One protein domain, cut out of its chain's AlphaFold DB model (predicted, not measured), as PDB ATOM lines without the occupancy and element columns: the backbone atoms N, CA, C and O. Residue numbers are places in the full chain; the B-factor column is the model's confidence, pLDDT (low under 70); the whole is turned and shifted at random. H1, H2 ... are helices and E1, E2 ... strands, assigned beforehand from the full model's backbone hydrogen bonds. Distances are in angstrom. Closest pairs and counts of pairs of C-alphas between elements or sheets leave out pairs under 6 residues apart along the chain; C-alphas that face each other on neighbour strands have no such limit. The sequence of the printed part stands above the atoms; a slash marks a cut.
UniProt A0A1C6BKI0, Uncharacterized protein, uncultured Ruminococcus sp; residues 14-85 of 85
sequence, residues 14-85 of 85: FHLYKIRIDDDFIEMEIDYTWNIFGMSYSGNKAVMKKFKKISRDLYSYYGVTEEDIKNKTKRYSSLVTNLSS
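What this domain is: This is residues 14 to 85 of the 85 residues of an uncharacterized protein of uncultured Ruminococcus sp (UniProt A0A1C6BKI0). A three-stranded antiparallel sheet forms a wall, and the long helix H1 runs along its strands over one face, above E2 and E3. Past the end of H1, the short H2 makes a turn and H3 folds back, packing on residues 56 to 60 of H1. The 72 printed residues, with named elements in the order E1 E2 E3 H1 H2 H3, are of mixed class. The sheet, in order E1 E2 E3, is a meander, each strand the antiparallel neighbour of the one before, and H1 on one face makes two layers. The whole is only just compact, close to loose, with a radius of gyration of the C-alphas of 12.9 A, and only just flat, spanning 40 by 27 by 14 A.

How they stand to each other: E1, residues 14 to 21, and E2, residues 24 to 31, form a hairpin; N 17 and O 28 are 2.9 A apart, within hydrogen-bond range. E2 and E3, residues 36 to 42, form another, with N 27 and O 40 at 2.8 A. H1, residues 45 to 62, is on the sheet at a height of 8.9 A, along the strands; its closest C-alphas to E3 are those of Met 48 and Ser 42, 6.4 A apart. H3, residues 74 to 84, touches H1, the closest C-alphas being those of Arg 56 and Leu 83, 6.3 A apart, at a shallow tilt of 34 degrees, only just short of steep, opposite ways. H3 only grazes the sheet. H2, residues 66 to 71, and H3 only just touch, only at the corner by their link, with 3 pairs of C-alphas within 8 A, the closest those of Asp 68 and Tyr 76, 5.6 A apart. Every O i to N i+4 pair is within hydrogen-bond range in H2 and H3, and 13 of 14 in H1.

Where its parts are: E1 begins at C-alpha 14 (168.674, 245.469, 192.908) and measures 23.3 A, E2 23.7 A and E3 20.0 A. H1 measures 25.5 A from C-alpha 45 (190.144, 231.059, 207.089), and H3 15.3 A, ending at C-alpha 84 (194.972, 246.613, 197.358).

The domain as a whole: The C-alphas farthest apart, those of Asp 22 and Asn 71, are 41.0 A apart. The printed part has no cut, and its five links are tight. Only residue 85 is under 70 in pLDDT.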
ATOM      1  N   PHE A  14     167.719 246.129 192.034       91.94
ATOM      2  CA  PHE A  14     168.674 245.469 192.908       91.94
ATOM      3  C   PHE A  14     168.636 243.954 192.727       91.94
ATOM      4  O   PHE A  14     167.594 243.310 192.866       91.94
ATOM      5  N   HIS A  15     169.808 243.372 192.505       94.25
ATOM      6  CA  HIS A  15     169.999 241.938 192.372       94.25
ATOM      7  C   HIS A  15     171.025 241.444 193.385       94.25
ATOM      8  O   HIS A  15     172.137 241.969 193.471       94.25
ATOM      9  N   LEU A  16     170.664 240.380 194.106       95.69
ATOM     10  CA  LEU A  16     171.550 239.678 195.027       95.69
ATOM     11  C   LEU A  16     171.779 238.250 194.539       95.69
ATOM     12  O   LEU A  16     170.855 237.437 194.492       95.69
ATOM     13  N   TYR A  17     173.029 237.932 194.226       94.62
ATOM     14  CA  TYR A  17     173.457 236.576 193.906       94.62
ATOM     15  C   TYR A  17     174.227 236.005 195.089       94.62
ATOM     16  O   TYR A  17     175.154 236.638 195.587       94.62
ATOM     17  N   LYS A  18     173.870 234.793 195.524       94.56
ATOM     18  CA  LYS A  18     174.511 234.118 196.656       94.56
ATOM     19  C   LYS A  18     174.941 232.712 196.279       94.56
ATOM     20  O   LYS A  18     174.124 231.908 195.836       94.56
ATOM     21  N   ILE A  19     176.209 232.401 196.527       91.56
ATOM     22  CA  ILE A  19     176.713 231.027 196.526       91.56
ATOM     23  C   ILE A  19     176.952 230.635 197.980       91.56
ATOM     24  O   ILE A  19     177.638 231.348 198.714       91.56
ATOM     25  N   ARG A  20     176.393 229.497 198.392       92.31
ATOM     26  CA  ARG A  20     176.542 228.947 199.741       92.31
ATOM     27  C   ARG A  20     177.196 227.572 199.679       92.31
ATOM     28  O   ARG A  20     176.815 226.749 198.850       92.31
ATOM     29  N   ILE A  21     178.169 227.342 200.556       87.62
ATOM     30  CA  ILE A  21     178.825 226.051 200.776       87.62
ATOM     31  C   ILE A  21     178.765 225.808 202.282       87.62
ATOM     32  O   ILE A  21     179.470 226.474 203.035       87.62
ATOM     33  N   ASP A  22     177.893 224.900 202.716       90.25
ATOM     34  CA  ASP A  22     177.576 224.690 204.133       90.25
ATOM     35  C   ASP A  22     177.175 226.012 204.827       90.25
ATOM     36  O   ASP A  22     176.175 226.634 204.453       90.25
ATOM     37  N   ASP A  23     177.954 226.471 205.807       92.50
ATOM     38  CA  ASP A  23     177.750 227.747 206.506       92.50
ATOM     39  C   ASP A  23     178.536 228.922 205.904       92.50
ATOM     40  O   ASP A  23     178.277 230.079 206.241       92.50
ATOM     41  N   ASP A  24     179.450 228.646 204.975       95.88
ATOM     42  CA  ASP A  24     180.249 229.657 204.297       95.88
ATOM     43  C   ASP A  24     179.496 230.204 203.067       95.88
ATOM     44  O   ASP A  24     178.738 229.495 202.393       95.88
ATOM     45  N   PHE A  25     179.708 231.478 202.729       96.06
ATOM     46  CA  PHE A  25     179.044 232.095 201.579       96.06
ATOM     47  C   PHE A  25     179.834 233.237 200.940       96.06
ATOM     48  O   PHE A  25     180.651 233.901 201.579       96.06
ATOM     49  N   ILE A  26     179.515 233.494 199.673       96.19
ATOM     50  CA  ILE A  26     179.856 234.719 198.949       96.19
ATOM     51  C   ILE A  26     178.582 235.300 198.340       96.19
ATOM     52  O   ILE A  26     177.745 234.572 197.798       96.19
ATOM     53  N   GLU A  27     178.445 236.611 198.450       96.44
ATOM     54  CA  GLU A  27     177.327 237.401 197.960       96.44
ATOM     55  C   GLU A  27     177.842 238.492 197.022       96.44
ATOM     56  O   GLU A  27     178.895 239.092 197.247       96.44
ATOM     57  N   MET A  28     177.085 238.727 195.956       94.94
ATOM     58  CA  MET A  28     177.299 239.802 194.998       94.94
ATOM     59  C   MET A  28     176.023 240.620 194.904       94.94
ATOM     60  O   MET A  28     174.963 240.075 194.597       94.94
ATOM     61  N   GLU A  29     176.156 241.915 195.149       94.25
ATOM     62  CA  GLU A  29     175.075 242.888 195.095       94.25
ATOM     63  C   GLU A  29     175.281 243.819 193.901       94.25
ATOM     64  O   GLU A  29     176.381 244.335 193.670       94.25
ATOM     65  N   ILE A  30     174.222 244.003 193.116       93.00
ATOM     66  CA  ILE A  30     174.219 244.873 191.943       93.00
ATOM     67  C   ILE A  30     172.987 245.760 192.030       93.00
ATOM     68  O   ILE A  30     171.883 245.237 192.130       93.00
ATOM     69  N   ASP A  31     173.179 247.075 191.958       92.31
ATOM     70  CA  ASP A  31     172.087 248.023 191.755       92.31
ATOM     71  C   ASP A  31     172.333 248.824 190.475       92.31
ATOM     72  O   ASP A  31     173.300 249.593 190.390       92.31
ATOM     73  N   TYR A  32     171.470 248.641 189.476       88.25
ATOM     74  CA  TYR A  32     171.595 249.329 188.189       88.25
ATOM     75  C   TYR A  32     171.140 250.792 188.240       88.25
ATOM     76  O   TYR A  32     171.627 251.604 187.455       88.25
ATOM     77  N   THR A  33     170.264 251.151 189.181       90.81
ATOM     78  CA  THR A  33     169.781 252.530 189.358       90.81
ATOM     79  C   THR A  33     170.836 253.394 190.047       90.81
ATOM     80  O   THR A  33     171.112 254.518 189.626       90.81
ATOM     81  N   TRP A  34     171.473 252.855 191.085       87.12
ATOM     82  CA  TRP A  34     172.431 253.563 191.937       87.12
ATOM     83  C   TRP A  34     173.896 253.254 191.594       87.12
ATOM     84  O   TRP A  34     174.808 253.767 192.248       87.12
ATOM     85  N   ASN A  35     174.131 252.460 190.542       84.56
ATOM     86  CA  ASN A  35     175.450 252.051 190.048       84.56
ATOM     87  C   ASN A  35     176.306 251.359 191.130       84.56
ATOM     88  O   ASN A  35     177.508 251.618 191.258       84.56
ATOM     89  N   ILE A  36     175.672 250.495 191.927       86.62
ATOM     90  CA  ILE A  36     176.323 249.728 192.992       86.62
ATOM     91  C   ILE A  36     176.799 248.399 192.413       86.62
ATOM     92  O   ILE A  36     176.060 247.699 191.725       86.62
ATOM     93  N   PHE A  37     178.045 248.053 192.713       89.44
ATOM     94  CA  PHE A  37     178.597 246.724 192.490       89.44
ATOM     95  C   PHE A  37     179.445 246.367 193.705       89.44
ATOM     96  O   PHE A  37     180.543 246.905 193.885       89.44
ATOM     97  N   GLY A  38     178.890 245.521 194.564       90.12
ATOM     98  CA  GLY A  38     179.472 245.155 195.845       90.12
ATOM     99  C   GLY A  38     179.619 243.649 195.981       90.12
ATOM    100  O   GLY A  38     178.955 242.857 195.304       90.12
ATOM    101  N   MET A  39     180.522 243.247 196.866       92.50
ATOM    102  CA  MET A  39     180.728 241.845 197.201       92.50
ATOM    103  C   MET A  39     180.985 241.706 198.686       92.50
ATOM    104  O   MET A  39     181.778 242.457 199.257       92.50
ATOM    105  N   SER A  40     180.375 240.695 199.285       93.69
ATOM    106  CA  SER A  40     180.632 240.296 200.660       93.69
ATOM    107  C   SER A  40     180.862 238.790 200.705       93.69
ATOM    108  O   SER A  40     180.409 238.040 199.839       93.69
ATOM    109  N   TYR A  41     181.634 238.321 201.675       95.69
ATOM    110  CA  TYR A  41     181.824 236.894 201.873       95.69
ATOM    111  C   TYR A  41     182.214 236.603 203.313       95.69
ATOM    112  O   TYR A  41     182.866 237.411 203.979       95.69
ATOM    113  N   SER A  42     181.815 235.429 203.783       95.50
ATOM    114  CA  SER A  42     182.072 234.966 205.138       95.50
ATOM    115  C   SER A  42     182.403 233.483 205.139       95.50
ATOM    116  O   SER A  42     181.921 232.718 204.300       95.50
ATOM    117  N   GLY A  43     183.233 233.088 206.097       95.31
ATOM    118  CA  GLY A  43     183.529 231.695 206.362       95.31
ATOM    119  C   GLY A  43     184.820 231.474 207.135       95.31
ATOM    120  O   GLY A  43     185.453 232.409 207.637       95.31
ATOM    121  N   ASN A  44     185.249 230.216 207.215       94.44
ATOM    122  CA  ASN A  44     186.527 229.877 207.844       94.44
ATOM    123  C   ASN A  44     187.737 230.429 207.051       94.44
ATOM    124  O   ASN A  44     187.655 230.775 205.872       94.44
ATOM    125  N   LYS A  45     188.924 230.462 207.675       94.19
ATOM    126  CA  LYS A  45     190.144 231.059 207.089       94.19
ATOM    127  C   LYS A  45     190.532 230.489 205.716       94.19
ATOM    128  O   LYS A  45     191.076 231.224 204.888       94.19
ATOM    129  N   ALA A  46     190.317 229.195 205.477       93.50
ATOM    130  CA  ALA A  46     190.659 228.567 204.202       93.50
ATOM    131  C   ALA A  46     189.693 229.006 203.095       93.50
ATOM    132  O   ALA A  46     190.125 229.322 201.985       93.50
ATOM    133  N   VAL A  47     188.403 229.083 203.418       93.75
ATOM    134  CA  VAL A  47     187.353 229.502 202.492       93.75
ATOM    135  C   VAL A  47     187.410 231.005 202.218       93.75
ATOM    136  O   VAL A  47     187.392 231.399 201.052       93.75
ATOM    137  N   MET A  48     187.674 231.837 203.229       93.94
ATOM    138  CA  MET A  48     187.896 233.281 203.060       93.94
ATOM    139  C   MET A  48     188.997 233.601 202.038       93.94
ATOM    140  O   MET A  48     188.855 234.531 201.247       93.94
ATOM    141  N   LYS A  49     190.091 232.821 201.996       94.00
ATOM    142  CA  LYS A  49     191.148 232.996 200.978       94.00
ATOM    143  C   LYS A  49     190.653 232.698 199.561       94.00
ATOM    144  O   LYS A  49     191.056 233.387 198.626       94.00
ATOM    145  N   LYS A  50     189.802 231.678 199.399       93.88
ATOM    146  CA  LYS A  50     189.204 231.323 198.104       93.88
ATOM    147  C   LYS A  50     188.215 232.398 197.655       93.88
ATOM    148  O   LYS A  50     188.335 232.883 196.535       93.88
ATOM    149  N   PHE A  51     187.313 232.825 198.538       94.81
ATOM    150  CA  PHE A  51     186.345 233.880 198.238       94.81
ATOM    151  C   PHE A  51     187.005 235.225 197.948       94.81
ATOM    152  O   PHE A  51     186.608 235.886 196.995       94.81
ATOM    153  N   LYS A  52     188.091 235.577 198.647       93.25
ATOM    154  CA  LYS A  52     188.894 236.761 198.307       93.25
ATOM    155  C   LYS A  52     189.420 236.711 196.872       93.25
ATOM    156  O   LYS A  52     189.398 237.724 196.181       93.25
ATOM    157  N   LYS A  53     189.890 235.548 196.406       93.62
ATOM    158  CA  LYS A  53     190.350 235.387 195.018       93.62
ATOM    159  C   LYS A  53     189.193 235.558 194.027       93.62
ATOM    160  O   LYS A  53     189.310 236.363 193.116       93.62
ATOM    161  N   ILE A  54     188.075 234.874 194.267       93.44
ATOM    162  CA  ILE A  54     186.877 234.956 193.418       93.44
ATOM    163  C   ILE A  54     186.344 236.394 193.343       93.44
ATOM    164  O   ILE A  54     186.044 236.881 192.260       93.44
ATOM    165  N   SER A  55     186.272 237.096 194.476       92.44
ATOM    166  CA  SER A  55     185.816 238.486 194.522       92.44
ATOM    167  C   SER A  55     186.721 239.408 193.704       92.44
ATOM    168  O   SER A  55     186.220 240.221 192.933       92.44
ATOM    169  N   ARG A  56     188.049 239.246 193.796       91.62
ATOM    170  CA  ARG A  56     188.996 240.007 192.968       91.62
ATOM    171  C   ARG A  56     188.790 239.745 191.476       91.62
ATOM    172  O   ARG A  56     188.728 240.704 190.717       91.62
ATOM    173  N   ASP A  57     188.623 238.483 191.080       92.31
ATOM    174  CA  ASP A  57     188.380 238.111 189.680       92.31
ATOM    175  C   ASP A  57     187.077 238.746 189.153       92.31
ATOM    176  O   ASP A  57     187.046 239.309 188.057       92.31
ATOM    177  N   LEU A  58     186.010 238.737 189.958       91.62
ATOM    178  CA  LEU A  58     184.719 239.323 189.591       91.62
ATOM    179  C   LEU A  58     184.755 240.856 189.536       91.62
ATOM    180  O   LEU A  58     184.207 241.440 188.604       91.62
ATOM    181  N   TYR A  59     185.437 241.514 190.475       90.06
ATOM    182  CA  TYR A  59     185.679 242.957 190.422       90.06
ATOM    183  C   TYR A  59     186.501 243.359 189.191       90.06
ATOM    184  O   TYR A  59     186.195 244.366 188.557       90.06
ATOM    185  N   SER A  60     187.517 242.581 188.821       87.62
ATOM    186  CA  SER A  60     188.309 242.852 187.619       87.62
ATOM    187  C   SER A  60     187.516 242.664 186.325       87.62
ATOM    188  O   SER A  60     187.784 243.378 185.364       87.62
ATOM    189  N   TYR A  61     186.556 241.734 186.288       90.12
ATOM    190  CA  TYR A  61     185.794 241.431 185.074       90.12
ATOM    191  C   TYR A  61     184.516 242.275 184.918       90.12
ATOM    192  O   TYR A  61     184.245 242.781 183.835       90.12
ATOM    193  N   TYR A  62     183.731 242.443 185.988       87.69
ATOM    194  CA  TYR A  62     182.431 243.140 185.970       87.69
ATOM    195  C   TYR A  62     182.437 244.471 186.734       87.69
ATOM    196  O   TYR A  62     181.508 245.278 186.630       87.69
ATOM    197  N   GLY A  63     183.461 244.699 187.557       87.25
ATOM    198  CA  GLY A  63     183.481 245.810 188.496       87.25
ATOM    199  C   GLY A  63     183.793 247.156 187.861       87.25
ATOM    200  O   GLY A  63     183.374 248.152 188.430       87.25
ATOM    201  N   VAL A  64     184.467 247.220 186.709       90.06
ATOM    202  CA  VAL A  64     184.803 248.480 186.018       90.06
ATOM    203  C   VAL A  64     184.758 248.322 184.502       90.06
ATOM    204  O   VAL A  64     185.072 247.261 183.970       90.06
ATOM    205  N   THR A  65     184.428 249.406 183.810       89.56
ATOM    206  CA  THR A  65     184.601 249.536 182.358       89.56
ATOM    207  C   THR A  65     185.946 250.192 182.012       89.56
ATOM    208  O   THR A  65     186.610 250.780 182.870       89.56
ATOM    209  N   GLU A  66     186.357 250.154 180.741       91.56
ATOM    210  CA  GLU A  66     187.526 250.923 180.278       91.56
ATOM    211  C   GLU A  66     187.347 252.433 180.500       91.56
ATOM    212  O   GLU A  66     188.301 253.142 180.836       91.56
ATOM    213  N   GLU A  67     186.114 252.924 180.363       93.38
ATOM    214  CA  GLU A  67     185.772 254.320 180.614       93.38
ATOM    215  C   GLU A  67     185.929 254.688 182.095       93.38
ATOM    216  O   GLU A  67     186.504 255.733 182.405       93.38
ATOM    217  N   ASP A  68     185.513 253.807 183.014       91.19
ATOM    218  CA  ASP A  68     185.718 253.994 184.454       91.19
ATOM    219  C   ASP A  68     187.198 254.166 184.806       91.19
ATOM    220  O   ASP A  68     187.555 255.037 185.604       91.19
ATOM    221  N   ILE A  69     188.062 253.352 184.190       91.38
ATOM    222  CA  ILE A  69     189.515 253.396 184.388       91.38
ATOM    223  C   ILE A  69     190.082 254.702 183.825       91.38
ATOM    224  O   ILE A  69     190.815 255.412 184.517       91.38
ATOM    225  N   LYS A  70     189.719 255.045 182.582       96.19
ATOM    226  CA  LYS A  70     190.180 256.261 181.900       96.19
ATOM    227  C   LYS A  70     189.800 257.523 182.676       96.19
ATOM    228  O   LYS A  70     190.627 258.421 182.830       96.19
ATOM    229  N   ASN A  71     188.573 257.564 183.189       96.19
ATOM    230  CA  ASN A  71     188.012 258.721 183.882       96.19
ATOM    231  C   ASN A  71     188.212 258.673 185.407       96.19
ATOM    232  O   ASN A  71     187.804 259.605 186.099       96.19
ATOM    233  N   LYS A  72     188.844 257.617 185.942       92.88
ATOM    234  CA  LYS A  72     189.083 257.395 187.380       92.88
ATOM    235  C   LYS A  72     187.824 257.586 188.228       92.88
ATOM    236  O   LYS A  72     187.829 258.304 189.229       92.88
ATOM    237  N   THR A  73     186.732 256.951 187.818       90.94
ATOM    238  CA  THR A  73     185.440 257.089 188.500       90.94
ATOM    239  C   THR A  73     185.495 256.541 189.933       90.94
ATOM    240  O   THR A  73     186.433 255.843 190.339       90.94
ATOM    241  N   LYS A  74     184.452 256.816 190.728       87.38
ATOM    242  CA  LYS A  74     184.293 256.186 192.052       87.38
ATOM    243  C   LYS A  74     184.337 254.661 191.954       87.38
ATOM    244  O   LYS A  74     184.938 254.021 192.807       87.38
ATOM    245  N   ARG A  75     183.766 254.099 190.885       86.19
ATOM    246  CA  ARG A  75     183.744 252.661 190.613       86.19
ATOM    247  C   ARG A  75     185.161 252.102 190.411       86.19
ATOM    248  O   ARG A  75     185.513 251.097 191.023       86.19
ATOM    249  N   TYR A  76     186.021 252.827 189.689       89.81
ATOM    250  CA  TYR A  76     187.451 252.507 189.605       89.81
ATOM    251  C   TYR A  76     188.176 252.612 190.956       89.81
ATOM    252  O   TYR A  76     188.963 251.735 191.305       89.81
ATOM    253  N   SER A  77     187.884 253.642 191.753       88.31
ATOM    254  CA  SER A  77     188.476 253.778 193.093       88.31
ATOM    255  C   SER A  77     188.089 252.609 194.008       88.31
ATOM    256  O   SER A  77     188.962 252.032 194.653       88.31
ATOM    257  N   SER A  78     186.817 252.189 193.995       83.88
ATOM    258  CA  SER A  78     186.339 251.007 194.725       83.88
ATOM    259  C   SER A  78     187.079 249.734 194.307       83.88
ATOM    260  O   SER A  78     187.486 248.958 195.171       83.88
ATOM    261  N   LEU A  79     187.312 249.528 193.004       86.69
ATOM    262  CA  LEU A  79     188.128 248.412 192.519       86.69
ATOM    263  C   LEU A  79     189.537 248.451 193.123       86.69
ATOM    264  O   LEU A  79     189.977 247.469 193.717       86.69
ATOM    265  N   VAL A  80     190.240 249.581 193.003       88.69
ATOM    266  CA  VAL A  80     191.625 249.713 193.485       88.69
ATOM    267  C   VAL A  80     191.715 249.439 194.987       88.69
ATOM    268  O   VAL A  80     192.611 248.708 195.415       88.69
ATOM    269  N   THR A  81     190.771 249.938 195.788       87.25
ATOM    270  CA  THR A  81     190.713 249.670 197.232       87.25
ATOM    271  C   THR A  81     190.544 248.178 197.537       87.25
ATOM    272  O   THR A  81     191.282 247.635 198.363       87.25
ATOM    273  N   ASN A  82     189.633 247.493 196.840       82.00
ATOM    274  CA  ASN A  82     189.394 246.058 197.024       82.00
ATOM    275  C   ASN A  82     190.584 245.189 196.574       82.00
ATOM    276  O   ASN A  82     190.892 244.178 197.206       82.00
ATOM    277  N   LEU A  83     191.283 245.580 195.503       83.38
ATOM    278  CA  LEU A  83     192.456 244.851 195.012       83.38
ATOM    279  C   LEU A  83     193.703 245.068 195.884       83.38
ATOM    280  O   LEU A  83     194.534 244.163 195.985       83.38
ATOM    281  N   SER A  84     193.819 246.236 196.521       83.31
ATOM    282  CA  SER A  84     194.972 246.613 197.358       83.31
ATOM    283  C   SER A  84     194.900 246.072 198.791       83.31
ATOM    284  O   SER A  84     195.910 246.078 199.493       83.31
ATOM    285  N   SER A  85     193.724 245.601 199.218       68.12
ATOM    286  CA  SER A  85     193.464 245.013 200.544       68.12
ATOM    287  C   SER A  85     193.732 243.512 200.562       68.12
ATOM    288  O   SER A  85     194.148 242.937 201.591       68.12
TER     289      SER A  85